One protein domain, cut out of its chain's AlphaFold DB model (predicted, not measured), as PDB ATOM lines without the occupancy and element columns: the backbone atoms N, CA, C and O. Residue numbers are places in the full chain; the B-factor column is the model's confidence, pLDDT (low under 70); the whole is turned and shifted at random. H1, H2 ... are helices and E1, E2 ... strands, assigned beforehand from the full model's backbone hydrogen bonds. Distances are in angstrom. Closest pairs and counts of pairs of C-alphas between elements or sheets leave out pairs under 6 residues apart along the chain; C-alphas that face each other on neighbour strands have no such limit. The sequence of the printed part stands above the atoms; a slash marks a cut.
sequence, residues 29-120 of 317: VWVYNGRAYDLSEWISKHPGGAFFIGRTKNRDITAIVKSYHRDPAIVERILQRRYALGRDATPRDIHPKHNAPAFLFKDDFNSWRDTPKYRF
ATOM      1  N   VAL A  29      -3.845   6.139  -1.176       93.25
ATOM      2  CA  VAL A  29      -2.670   6.377  -0.328       93.25
ATOM      3  C   VAL A  29      -1.994   7.706  -0.653       93.25
ATOM      4  O   VAL A  29      -1.954   8.163  -1.798       93.25
ATOM      5  N   TRP A  30      -1.410   8.313   0.377       95.31
ATOM      6  CA  TRP A  30      -0.515   9.459   0.295       95.31
ATOM      7  C   TRP A  30       0.884   9.039   0.725       95.31
ATOM      8  O   TRP A  30       1.052   8.312   1.705       95.31
ATOM      9  N   VAL A  31       1.896   9.513   0.002       94.88
ATOM     10  CA  VAL A  31       3.296   9.208   0.307       94.88
ATOM     11  C   VAL A  31       3.953  10.422   0.951       94.88
ATOM     12  O   VAL A  31       3.916  11.513   0.389       94.88
ATOM     13  N   TYR A  32       4.564  10.253   2.121       94.75
ATOM     14  CA  TYR A  32       5.304  11.315   2.813       94.75
ATOM     15  C   TYR A  32       6.612  10.758   3.383       94.75
ATOM     16  O   TYR A  32       6.602   9.725   4.048       94.75
ATOM     17  N   ASN A  33       7.747  11.410   3.098       92.81
ATOM     18  CA  ASN A  33       9.091  10.934   3.462       92.81
ATOM     19  C   ASN A  33       9.307   9.436   3.127       92.81
ATOM     20  O   ASN A  33       9.867   8.688   3.920       92.81
ATOM     21  N   GLY A  34       8.809   8.979   1.970       92.50
ATOM     22  CA  GLY A  34       8.949   7.586   1.521       92.50
ATOM     23  C   GLY A  34       8.025   6.567   2.201       92.50
ATOM     24  O   GLY A  34       8.083   5.391   1.859       92.50
ATOM     25  N   ARG A  35       7.143   6.987   3.113       95.31
ATOM     26  CA  ARG A  35       6.199   6.107   3.821       95.31
ATOM     27  C   ARG A  35       4.769   6.297   3.326       95.31
ATOM     28  O   ARG A  35       4.417   7.377   2.852       95.31
ATOM     29  N   ALA A  36       3.958   5.247   3.442       95.94
ATOM     30  CA  ALA A  36       2.568   5.233   2.994       95.94
ATOM     31  C   ALA A  36       1.585   5.581   4.131       95.94
ATOM     32  O   ALA A  36       1.680   5.042   5.239       95.94
ATOM     33  N   TYR A  37       0.616   6.448   3.830       96.19
ATOM     34  CA  TYR A  37      -0.403   6.933   4.762       96.19
ATOM     35  C   TYR A  37      -1.799   6.886   4.139       96.19
ATOM     36  O   TYR A  37      -1.952   7.169   2.949       96.19
ATOM     37  N   ASP A  38      -2.815   6.603   4.953       95.06
ATOM     38  CA  ASP A  38      -4.224   6.756   4.576       95.06
ATOM     39  C   ASP A  38      -4.812   7.989   5.265       95.06
ATOM     40  O   ASP A  38      -4.906   8.061   6.490       95.06
ATOM     41  N   LEU A  39      -5.183   8.987   4.462       94.69
ATOM     42  CA  LEU A  39      -5.734  10.252   4.945       94.69
ATOM     43  C   LEU A  39      -7.241  10.362   4.733       94.69
ATOM     44  O   LEU A  39      -7.797  11.419   5.024       94.69
ATOM     45  N   SER A  40      -7.909   9.310   4.254       92.12
ATOM     46  CA  SER A  40      -9.304   9.354   3.799       92.12
ATOM     47  C   SER A  40     -10.253   9.965   4.837       92.12
ATOM     48  O   SER A  40     -11.047  10.846   4.507       92.12
ATOM     49  N   GLU A  41     -10.101   9.601   6.112       90.44
ATOM     50  CA  GLU A  41     -10.918  10.137   7.214       90.44
ATOM     51  C   GLU A  41     -10.558  11.568   7.644       90.44
ATOM     52  O   GLU A  41     -11.337  12.247   8.322       90.44
ATOM     53  N   TRP A  42      -9.352  12.028   7.309       91.12
ATOM     54  CA  TRP A  42      -8.842  13.338   7.705       91.12
ATOM     55  C   TRP A  42      -9.080  14.418   6.653       91.12
ATOM     56  O   TRP A  42      -9.118  15.597   6.999       91.12
ATOM     57  N   ILE A  43      -9.295  14.043   5.388       91.69
ATOM     58  CA  ILE A  43      -9.479  14.983   4.271       91.69
ATOM     59  C   ILE A  43     -10.513  16.072   4.594       91.69
ATOM     60  O   ILE A  43     -10.252  17.254   4.375       91.69
ATOM     61  N   SER A  44     -11.662  15.695   5.157       90.62
ATOM     62  CA  SER A  44     -12.741  16.629   5.512       90.62
ATOM     63  C   SER A  44     -12.402  17.559   6.682       90.62
ATOM     64  O   SER A  44     -13.030  18.604   6.830       90.62
ATOM     65  N   LYS A  45     -11.400  17.202   7.491       92.50
ATOM     66  CA  LYS A  45     -10.954  17.924   8.694       92.50
ATOM     67  C   LYS A  45      -9.709  18.779   8.442       92.50
ATOM     68  O   LYS A  45      -9.252  19.473   9.347       92.50
ATOM     69  N   HIS A  46      -9.132  18.719   7.242       92.31
ATOM     70  CA  HIS A  46      -7.931  19.474   6.908       92.31
ATOM     71  C   HIS A  46      -8.196  20.994   6.989       92.31
ATOM     72  O   HIS A  46      -9.082  21.477   6.281       92.31
ATOM     73  N   PRO A  47      -7.417  21.779   7.768       91.69
ATOM     74  CA  PRO A  47      -7.625  23.229   7.891       91.69
ATOM     75  C   PRO A  47      -7.498  24.004   6.573       91.69
ATOM     76  O   PRO A  47      -8.130  25.041   6.402       91.69
ATOM     77  N   GLY A  48      -6.712  23.495   5.618       87.62
ATOM     78  CA  GLY A  48      -6.629  24.051   4.261       87.62
ATOM     79  C   GLY A  48      -7.776  23.621   3.337       87.62
ATOM     80  O   GLY A  48      -7.745  23.930   2.149       87.62
ATOM     81  N   GLY A  49      -8.761  22.883   3.851       90.62
ATOM     82  CA  GLY A  49      -9.888  22.334   3.108       90.62
ATOM     83  C   GLY A  49      -9.597  20.988   2.435       90.62
ATOM     84  O   GLY A  49      -8.457  20.647   2.101       90.62
ATOM     85  N   ALA A  50     -10.670  20.231   2.193       91.06
ATOM     86  CA  ALA A  50     -10.632  18.899   1.586       91.06
ATOM     87  C   ALA A  50     -10.118  18.891   0.137       91.06
ATOM     88  O   ALA A  50      -9.520  17.916  -0.319       91.06
ATOM     89  N   PHE A  51     -10.335  19.989  -0.589       88.00
ATOM     90  CA  PHE A  51     -10.028  20.087  -2.012       88.00
ATOM     91  C   PHE A  51      -8.549  19.811  -2.321       88.00
ATOM     92  O   PHE A  51      -8.237  18.995  -3.189       88.00
ATOM     93  N   PHE A  52      -7.628  20.447  -1.593       85.31
ATOM     94  CA  PHE A  52      -6.198  20.336  -1.887       85.31
ATOM     95  C   PHE A  52      -5.644  18.946  -1.584       85.31
ATOM     96  O   PHE A  52      -4.925  18.379  -2.403       85.31
ATOM     97  N   ILE A  53      -6.015  18.374  -0.438       88.62
ATOM     98  CA  ILE A  53      -5.532  17.059  -0.005       88.62
ATOM     99  C   ILE A  53      -6.159  15.921  -0.832       88.62
ATOM    100  O   ILE A  53      -5.481  14.957  -1.178       88.62
ATOM    101  N   GLY A  54      -7.420  16.062  -1.259       88.94
ATOM    102  CA  GLY A  54      -8.070  15.085  -2.136       88.94
ATOM    103  C   GLY A  54      -7.403  14.985  -3.512       88.94
ATOM    104  O   GLY A  54      -7.268  13.897  -4.069       88.94
ATOM    105  N   ARG A  55      -6.911  16.106  -4.061       88.69
ATOM    106  CA  ARG A  55      -6.224  16.139  -5.369       88.69
ATOM    107  C   ARG A  55      -4.805  15.561  -5.335       88.69
ATOM    108  O   ARG A  55      -4.265  15.231  -6.397       88.69
ATOM    109  N   THR A  56      -4.212  15.423  -4.150       91.75
ATOM    110  CA  THR A  56      -2.866  14.862  -3.956       91.75
ATOM    111  C   THR A  56      -2.854  13.373  -3.630       91.75
ATOM    112  O   THR A  56      -1.785  12.810  -3.411       91.75
ATOM    113  N   LYS A  57      -4.018  12.720  -3.660       92.31
ATOM    114  CA  LYS A  57      -4.137  11.263  -3.589       92.31
ATOM    115  C   LYS A  57      -3.240  10.580  -4.626       92.31
ATOM    116  O   LYS A  57      -3.162  11.051  -5.766       92.31
ATOM    117  N   ASN A  58      -2.576   9.493  -4.235       93.31
ATOM    118  CA  ASN A  58      -1.582   8.773  -5.037       93.31
ATOM    119  C   ASN A  58      -0.388   9.624  -5.472       93.31
ATOM    120  O   ASN A  58       0.091   9.507  -6.603       93.31
ATOM    121  N   ARG A  59       0.082  10.521  -4.602       93.50
ATOM    122  CA  ARG A  59       1.271  11.343  -4.856       93.50
ATOM    123  C   ARG A  59       2.197  11.370  -3.648       93.50
ATOM    124  O   ARG A  59       1.770  11.187  -2.507       93.50
ATOM    125  N   ASP A  60       3.460  11.673  -3.924       93.50
ATOM    126  CA  ASP A  60       4.421  12.101  -2.913       93.50
ATOM    127  C   ASP A  60       4.116  13.549  -2.512       93.50
ATOM    128  O   ASP A  60       4.312  14.489  -3.285       93.50
ATOM    129  N   ILE A  61       3.585  13.721  -1.303       93.69
ATOM    130  CA  ILE A  61       3.198  15.016  -0.741       93.69
ATOM    131  C   ILE A  61       4.312  15.673   0.073       93.69
ATOM    132  O   ILE A  61       4.087  16.746   0.631       93.69
ATOM    133  N   THR A  62       5.514  15.091   0.127       93.44
ATOM    134  CA  THR A  62       6.624  15.591   0.956       93.44
ATOM    135  C   THR A  62       6.918  17.066   0.698       93.44
ATOM    136  O   THR A  62       6.965  17.865   1.634       93.44
ATOM    137  N   ALA A  63       7.044  17.457  -0.572       92.00
ATOM    138  CA  ALA A  63       7.333  18.841  -0.935       92.00
ATOM    139  C   ALA A  63       6.205  19.803  -0.541       92.00
ATOM    140  O   ALA A  63       6.473  20.898  -0.046       92.00
ATOM    141  N   ILE A  64       4.948  19.388  -0.706       91.69
ATOM    142  CA  ILE A  64       3.777  20.206  -0.370       91.69
ATOM    143  C   ILE A  64       3.685  20.378   1.149       91.69
ATOM    144  O   ILE A  64       3.556  21.495   1.642       91.69
ATOM    145  N   VAL A  65       3.826  19.295   1.913       93.00
ATOM    146  CA  VAL A  65       3.778  19.366   3.376       93.00
ATOM    147  C   VAL A  65       4.885  20.280   3.901       93.00
ATOM    148  O   VAL A  65       4.595  21.208   4.657       93.00
ATOM    149  N   LYS A  66       6.132  20.080   3.456       91.62
ATOM    150  CA  LYS A  66       7.286  20.818   3.986       91.62
ATOM    151  C   LYS A  66       7.324  22.293   3.581       91.62
ATOM    152  O   LYS A  66       7.842  23.101   4.356       91.62
ATOM    153  N   SER A  67       6.759  22.665   2.431       89.50
ATOM    154  CA  SER A  67       6.722  24.062   1.965       89.50
ATOM    155  C   SER A  67       5.543  24.870   2.513       89.50
ATOM    156  O   SER A  67       5.739  26.025   2.885       89.50
ATOM    157  N   TYR A  68       4.344  24.284   2.610       89.88
ATOM    158  CA  TYR A  68       3.131  25.026   2.986       89.88
ATOM    159  C   TYR A  68       2.872  25.083   4.495       89.88
ATOM    160  O   TYR A  68       2.184  25.990   4.961       89.88
ATOM    161  N   HIS A  69       3.420  24.153   5.282       91.31
ATOM    162  CA  HIS A  69       3.228  24.153   6.732       91.31
ATOM    163  C   HIS A  69       4.372  24.888   7.429       91.31
ATOM    164  O   HIS A  69       5.554  24.619   7.191       91.31
ATOM    165  N   ARG A  70       4.006  25.804   8.337       87.44
ATOM    166  CA  ARG A  70       4.961  26.546   9.171       87.44
ATOM    167  C   ARG A  70       5.862  25.594   9.958       87.44
ATOM    168  O   ARG A  70       7.077  25.761   9.933       87.44
ATOM    169  N   ASP A  71       5.255  24.596  10.596       88.88
ATOM    170  CA  ASP A  71       5.944  23.546  11.343       88.88
ATOM    171  C   ASP A  71       5.599  22.163  10.755       88.88
ATOM    172  O   ASP A  71       4.560  21.580  11.086       88.88
ATOM    173  N   PRO A  72       6.438  21.632   9.849       91.00
ATOM    174  CA  PRO A  72       6.210  20.321   9.256       91.00
ATOM    175  C   PRO A  72       6.445  19.161  10.237       91.00
ATOM    176  O   PRO A  72       5.906  18.080  10.013       91.00
ATOM    177  N   ALA A  73       7.185  19.360  11.335       91.31
ATOM    178  CA  ALA A  73       7.461  18.296  12.301       91.31
ATOM    179  C   ALA A  73       6.204  17.917  13.101       91.31
ATOM    180  O   ALA A  73       5.986  16.746  13.423       91.31
ATOM    181  N   ILE A  74       5.332  18.893  13.381       92.38
ATOM    182  CA  ILE A  74       4.012  18.633  13.974       92.38
ATOM    183  C   ILE A  74       3.159  17.783  13.027       92.38
ATOM    184  O   ILE A  74       2.559  16.797  13.460       92.38
ATOM    185  N   VAL A  75       3.129  18.135  11.738       93.38
ATOM    186  CA  VAL A  75       2.367  17.390  10.724       93.38
ATOM    187  C   VAL A  75       2.876  15.958  10.627       93.38
ATOM    188  O   VAL A  75       2.087  15.020  10.693       93.38
ATOM    189  N   GLU A  76       4.192  15.776  10.563       93.94
ATOM    190  CA  GLU A  76       4.823  14.459  10.528       93.94
ATOM    191  C   GLU A  76       4.438  13.595  11.731       93.94
ATOM    192  O   GLU A  76       4.064  12.433  11.567       93.94
ATOM    193  N   ARG A  77       4.428  14.169  12.937       95.12
ATOM    194  CA  ARG A  77       3.993  13.462  14.147       95.12
ATOM    195  C   ARG A  77       2.530  13.021  14.064       95.12
ATOM    196  O   ARG A  77       2.206  11.920  14.507       95.12
ATOM    197  N   ILE A  78       1.646  13.861  13.525       93.56
ATOM    198  CA  ILE A  78       0.225  13.527  13.342       93.56
ATOM    199  C   ILE A  78       0.080  12.388  12.327       93.56
ATOM    200  O   ILE A  78      -0.579  11.393  12.631       93.56
ATOM    201  N   LEU A  79       0.743  12.503  11.171       94.50
ATOM    202  CA  LEU A  79       0.751  11.481  10.122       94.50
ATOM    203  C   LEU A  79       1.209  10.128  10.675       94.50
ATOM    204  O   LEU A  79       0.508   9.129  10.532       94.50
ATOM    205  N   GLN A  80       2.349  10.104  11.368       94.50
ATOM    206  CA  GLN A  80       2.926   8.881  11.926       94.50
ATOM    207  C   GLN A  80       2.040   8.229  12.995       94.50
ATOM    208  O   GLN A  80       1.947   7.008  13.036       94.50
ATOM    209  N   ARG A  81       1.389   9.019  13.858       94.25
ATOM    210  CA  ARG A  81       0.604   8.484  14.984       94.25
ATOM    211  C   ARG A  81      -0.803   8.029  14.612       94.25
ATOM    212  O   ARG A  81      -1.355   7.196  15.318       94.25
ATOM    213  N   ARG A  82      -1.421   8.643  13.601       93.31
ATOM    214  CA  ARG A  82      -2.857   8.469  13.322       93.31
ATOM    215  C   ARG A  82      -3.152   7.806  11.983       93.31
ATOM    216  O   ARG A  82      -4.208   7.205  11.858       93.31
ATOM    217  N   TYR A  83      -2.250   7.930  11.011       95.19
ATOM    218  CA  TYR A  83      -2.557   7.643   9.605       95.19
ATOM    219  C   TYR A  83      -1.529   6.737   8.920       95.19
ATOM    220  O   TYR A  83      -1.635   6.471   7.725       95.19
ATOM    221  N   ALA A  84      -0.495   6.296   9.641       94.31
ATOM    222  CA  ALA A  84       0.549   5.452   9.080       94.31
ATOM    223  C   ALA A  84       0.023   4.045   8.785       94.31
ATOM    224  O   ALA A  84      -0.539   3.395   9.661       94.31
ATOM    225  N   LEU A  85       0.306   3.536   7.585       93.69
ATOM    226  CA  LEU A  85      -0.034   2.162   7.192       93.69
ATOM    227  C   LEU A  85       0.997   1.121   7.658       93.69
ATOM    228  O   LEU A  85       0.895  -0.050   7.310       93.69
ATOM    229  N   GLY A  86       2.029   1.543   8.392       92.38
ATOM    230  CA  GLY A  86       3.075   0.651   8.901       92.38
ATOM    231  C   GLY A  86       4.033   0.100   7.837       92.38
ATOM    232  O   GLY A  86       4.838  -0.766   8.156       92.38
ATOM    233  N   ARG A  87       3.983   0.608   6.599       93.94
ATOM    234  CA  ARG A  87       4.833   0.167   5.483       93.94
ATOM    235  C   ARG A  87       5.447   1.331   4.712       93.94
ATOM    236  O   ARG A  87       4.917   2.449   4.719       93.94
ATOM    237  N   ASP A  88       6.523   1.035   3.996       94.94
ATOM    238  CA  ASP A  88       7.112   1.959   3.035       94.94
ATOM    239  C   ASP A  88       6.236   2.097   1.784       94.94
ATOM    240  O   ASP A  88       5.402   1.239   1.454       94.94
ATOM    241  N   ALA A  89       6.392   3.232   1.110       93.25
ATOM    242  CA  ALA A  89       5.724   3.503  -0.146       93.25
ATOM    243  C   ALA A  89       6.369   2.704  -1.279       93.25
ATOM    244  O   ALA A  89       7.589   2.579  -1.374       93.25
ATOM    245  N   THR A  90       5.531   2.210  -2.179       92.62
ATOM    246  CA  THR A  90       5.950   1.486  -3.376       92.62
ATOM    247  C   THR A  90       5.633   2.311  -4.623       92.62
ATOM    248  O   THR A  90       4.734   3.157  -4.589       92.62
ATOM    249  N   PRO A  91       6.278   2.037  -5.774       90.50
ATOM    250  CA  PRO A  91       5.925   2.692  -7.034       90.50
ATOM    251  C   PRO A  91       4.444   2.538  -7.417       90.50
ATOM    252  O   PRO A  91       3.901   3.394  -8.104       90.50
ATOM    253  N   ARG A  92       3.775   1.475  -6.944       89.31
ATOM    254  CA  ARG A  92       2.344   1.223  -7.180       89.31
ATOM    255  C   ARG A  92       1.420   2.135  -6.370       89.31
ATOM    256  O   ARG A  92       0.239   2.199  -6.678       89.31
ATOM    257  N   ASP A  93       1.929   2.824  -5.351       90.31
ATOM    258  CA  ASP A  93       1.139   3.768  -4.555       90.31
ATOM    259  C   ASP A  93       1.058   5.158  -5.213       90.31
ATOM    260  O   ASP A  93       0.195   5.964  -4.858       90.31
ATOM    261  N   ILE A  94       1.936   5.451  -6.183       90.25
ATOM    262  CA  ILE A  94       2.002   6.745  -6.871       90.25
ATOM    263  C   ILE A  94       1.442   6.627  -8.293       90.25
ATOM    264  O   ILE A  94       1.836   5.763  -9.070       90.25
ATOM    265  N   HIS A  95       0.548   7.546  -8.666       90.06
ATOM    266  CA  HIS A  95       0.017   7.612 -10.025       90.06
ATOM    267  C   HIS A  95       1.112   8.077 -11.006       90.06
ATOM    268  O   HIS A  95       1.639   9.178 -10.806       90.06
ATOM    269  N   PRO A  96       1.418   7.344 -12.100       87.38
ATOM    270  CA  PRO A  96       2.563   7.620 -12.981       87.38
ATOM    271  C   PRO A  96       2.618   9.029 -13.577       87.38
ATOM    272  O   PRO A  96       3.694   9.585 -13.745       87.38
ATOM    273  N   LYS A  97       1.472   9.651 -13.862       87.12
ATOM    274  CA  LYS A  97       1.415  11.024 -14.402       87.12
ATOM    275  C   LYS A  97       0.992  12.068 -13.366       87.12
ATOM    276  O   LYS A  97       0.617  13.181 -13.722       87.12
ATOM    277  N   HIS A  98       0.954  11.683 -12.078       85.69
ATOM    278  CA  HIS A  98       0.104  12.322 -11.059       85.69
ATOM    279  C   HIS A  98      -1.349  12.388 -11.588       85.69
ATOM    280  O   HIS A  98      -1.583  12.017 -12.713       85.69
ATOM    281  N   ASN A  99      -2.409  12.759 -10.894       83.56
ATOM    282  CA  ASN A  99      -3.754  12.712 -11.531       83.56
ATOM    283  C   ASN A  99      -4.000  13.858 -12.558       83.56
ATOM    284  O   ASN A  99      -4.897  14.682 -12.359       83.56
ATOM    285  N   ALA A 100      -3.160  13.966 -13.592       86.12
ATOM    286  CA  ALA A 100      -3.118  15.006 -14.612       86.12
ATOM    287  C   ALA A 100      -3.214  14.405 -16.034       86.12
ATOM    288  O   ALA A 100      -2.825  13.252 -16.241       86.12
ATOM    289  N   PRO A 101      -3.753  15.160 -17.013       87.38
ATOM    290  CA  PRO A 101      -3.913  14.681 -18.382       87.38
ATOM    291  C   PRO A 101      -2.601  14.223 -19.022       87.38
ATOM    292  O   PRO A 101      -1.558  14.855 -18.854       87.38
ATOM    293  N   ALA A 102      -2.671  13.141 -19.800       86.81
ATOM    294  CA  ALA A 102      -1.494  12.477 -20.354       86.81
ATOM    295  C   ALA A 102      -0.642  13.367 -21.272       86.81
ATOM    296  O   ALA A 102       0.571  13.182 -21.284       86.81
ATOM    297  N   PHE A 103      -1.263  14.323 -21.972       91.62
ATOM    298  CA  PHE A 103      -0.611  15.232 -22.921       91.62
ATOM    299  C   PHE A 103       0.331  16.257 -22.266       91.62
ATOM    300  O   PHE A 103       1.115  16.891 -22.960       91.62
ATOM    301  N   LEU A 104       0.266  16.438 -20.941       91.88
ATOM    302  CA  LEU A 104       1.181  17.329 -20.212       91.88
ATOM    303  C   LEU A 104       2.562  16.704 -19.974       91.88
ATOM    304  O   LEU A 104       3.456  17.372 -19.456       91.88
ATOM    305  N   PHE A 105       2.732  15.424 -20.305       90.75
ATOM    306  CA  PHE A 105       3.935  14.660 -20.010       90.75
ATOM    307  C   PHE A 105       4.428  13.932 -21.251       90.75
ATOM    308  O   PHE A 105       3.637  13.545 -22.109       90.75
ATOM    309  N   LYS A 106       5.736  13.676 -21.287       92.25
ATOM    310  CA  LYS A 106       6.330  12.729 -22.233       92.25
ATOM    311  C   LYS A 106       5.772  11.320 -22.000       92.25
ATOM    312  O   LYS A 106       5.292  11.008 -20.904       92.25
ATOM    313  N   ASP A 107       5.847  10.470 -23.017       90.50
ATOM    314  CA  ASP A 107       5.306   9.106 -22.955       90.50
ATOM    315  C   ASP A 107       6.016   8.228 -21.921       90.50
ATOM    316  O   ASP A 107       5.381   7.407 -21.262       90.50
ATOM    317  N   ASP A 108       7.309   8.461 -21.715       91.31
ATOM    318  CA  ASP A 108       8.163   7.741 -20.774       91.31
ATOM    319  C   ASP A 108       8.158   8.323 -19.351       91.31
ATOM    320  O   ASP A 108       8.830   7.778 -18.468       91.31
ATOM    321  N   PHE A 109       7.412   9.410 -19.109       92.81
ATOM    322  CA  PHE A 109       7.375  10.079 -17.813       92.81
ATOM    323  C   PHE A 109       6.758   9.183 -16.737       92.81
ATOM    324  O   PHE A 109       5.628   8.698 -16.858       92.81
ATOM    325  N   ASN A 110       7.477   9.042 -15.629       90.12
ATOM    326  CA  ASN A 110       7.038   8.333 -14.446       90.12
ATOM    327  C   ASN A 110       7.272   9.196 -13.206       90.12
ATOM    328  O   ASN A 110       8.401   9.435 -12.794       90.12
ATOM    329  N   SER A 111       6.196   9.608 -12.554       88.88
ATOM    330  CA  SER A 111       6.203  10.453 -11.362       88.88
ATOM    331  C   SER A 111       7.008   9.898 -10.187       88.88
ATOM    332  O   SER A 111       7.526  10.687  -9.399       88.88
ATOM    333  N   TRP A 112       7.137   8.579 -10.037       89.44
ATOM    334  CA  TRP A 112       7.964   7.991  -8.986       89.44
ATOM    335  C   TRP A 112       9.449   8.294  -9.220       89.44
ATOM    336  O   TRP A 112      10.152   8.672  -8.282       89.44
ATOM    337  N   ARG A 113       9.899   8.169 -10.475       91.38
ATOM    338  CA  ARG A 113      11.298   8.342 -10.901       91.38
ATOM    339  C   ARG A 113      11.650   9.802 -11.183       91.38
ATOM    340  O   ARG A 113      12.688  10.279 -10.742       91.38
ATOM    341  N   ASP A 114      10.779  10.496 -11.905       90.88
ATOM    342  CA  ASP A 114      11.084  11.766 -12.566       90.88
ATOM    343  C   ASP A 114      10.654  12.987 -11.742       90.88
ATOM    344  O   ASP A 114      11.019  14.115 -12.069       90.88
ATOM    345  N   THR A 115       9.881  12.800 -10.663       86.75
ATOM    346  CA  THR A 115       9.546  13.918  -9.769       86.75
ATOM    347  C   THR A 115      10.795  14.340  -8.989       86.75
ATOM    348  O   THR A 115      11.352  13.508  -8.264       86.75
ATOM    349  N   PRO A 116      11.201  15.626  -9.047       86.75
ATOM    350  CA  PRO A 116      12.350  16.119  -8.301       86.75
ATOM    351  C   PRO A 116      12.235  15.814  -6.807       86.75
ATOM    352  O   PRO A 116      11.213  16.093  -6.173       86.75
ATOM    353  N   LYS A 117      13.304  15.255  -6.240       84.56
ATOM    354  CA  LYS A 117      13.437  15.037  -4.801       84.56
ATOM    355  C   LYS A 117      14.226  16.195  -4.204       84.56
ATOM    356  O   LYS A 117      15.316  16.518  -4.664       84.56
ATOM    357  N   TYR A 118      13.658  16.829  -3.185       85.12
ATOM    358  CA  TYR A 118      14.277  17.960  -2.502       85.12
ATOM    359  C   TYR A 118      14.904  17.506  -1.187       85.12
ATOM    360  O   TYR A 118      14.312  16.714  -0.447       85.12
ATOM    361  N   ARG A 119      16.077  18.058  -0.878       84.62
ATOM    362  CA  ARG A 119      16.820  17.801   0.359       84.62
ATOM    363  C   ARG A 119      16.318  18.666   1.508       84.62
ATOM    364  O   ARG A 119      16.980  19.596   1.948       84.62
ATOM    365  N   PHE A 120      15.114  18.365   1.978       85.38
ATOM    366  CA  PHE A 120      14.532  19.065   3.124       85.38
ATOM    367  C   PHE A 120      15.102  18.615   4.481       85.38
ATOM    368  O   PHE A 120      14.594  19.018   5.522       85.38
TER     369      PHE A 120
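Overview. This is residues 29 to 120 of the 317 residues of the protein "PROBABLE CONSERVED MEMBRANE PROTEIN" of Mycobacterium bovis (strain ATCC BAA-935 / AF2122/97) (UniProt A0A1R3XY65). A small three-stranded sheet has its longest helix, H3, across it, while H2 grazes the sheet and H1 lies off it. From the sheet a long loop, residues 89 to 110, runs out to the end of the longest axis away from H3 and comes back to the short H4. The printed part has 92 residues, with four named helices and three named strands in the order E1 E2 H1 H2 H3 E3 H4; the sheet order is E1 E2 E3, antiparallel. The class is mixed, helices and strands, with 39 residues in named elements, under half. It is compact, radius of gyration of the C-alphas 13.3 A, yet elongated, spanning 37 by 24 by 23 A.

Along the chain. E1 is residues 30 to 32, from (-0.515, 9.459, 0.295); E2 is 35 to 37; E3 is 84 to 88, 9.6 A long. H3, residues 72 to 82, measures 15.5 A, H2, 62 to 68, 10.3 A, and H1, 50 to 55, 8.7 A. H4, residues 111 to 114, ends at (11.084, 11.766, -12.566).

Arrangement. E1 and E2 form a hairpin, with N 30 and O 37 2.9 A apart, within hydrogen-bond range. E2 and E3 are antiparallel, with N 85 and O 36 at 3.1 A. H3 is on the sheet at a height of 9.5 A, only just over E2 with 3 C-alphas, and runs across the strands at 66 degrees to E2 on the local plane. H2 only grazes the sheet with residues 62 to 66. H2 and H3 only just touch, only at the corner by their link, with 3 pairs of C-alphas within 8 A; the closest are Lys 66 and Pro 72, 5.4 A. H1 and H4 are not on the sheet and are apart from each other. In H1, H2 and H3 every O i to N i+4 pair is within hydrogen-bond range; H4 is too short for such a pair.

Size, cuts and confidence. The two C-alphas farthest apart, Arg 81 and Phe 103, are 38.5 A apart. The printed part has no cut; the links E2 to H1 and E3 to H4 are long. Mean pLDDT of the printed part is 91.2, and no printed residue is under 70.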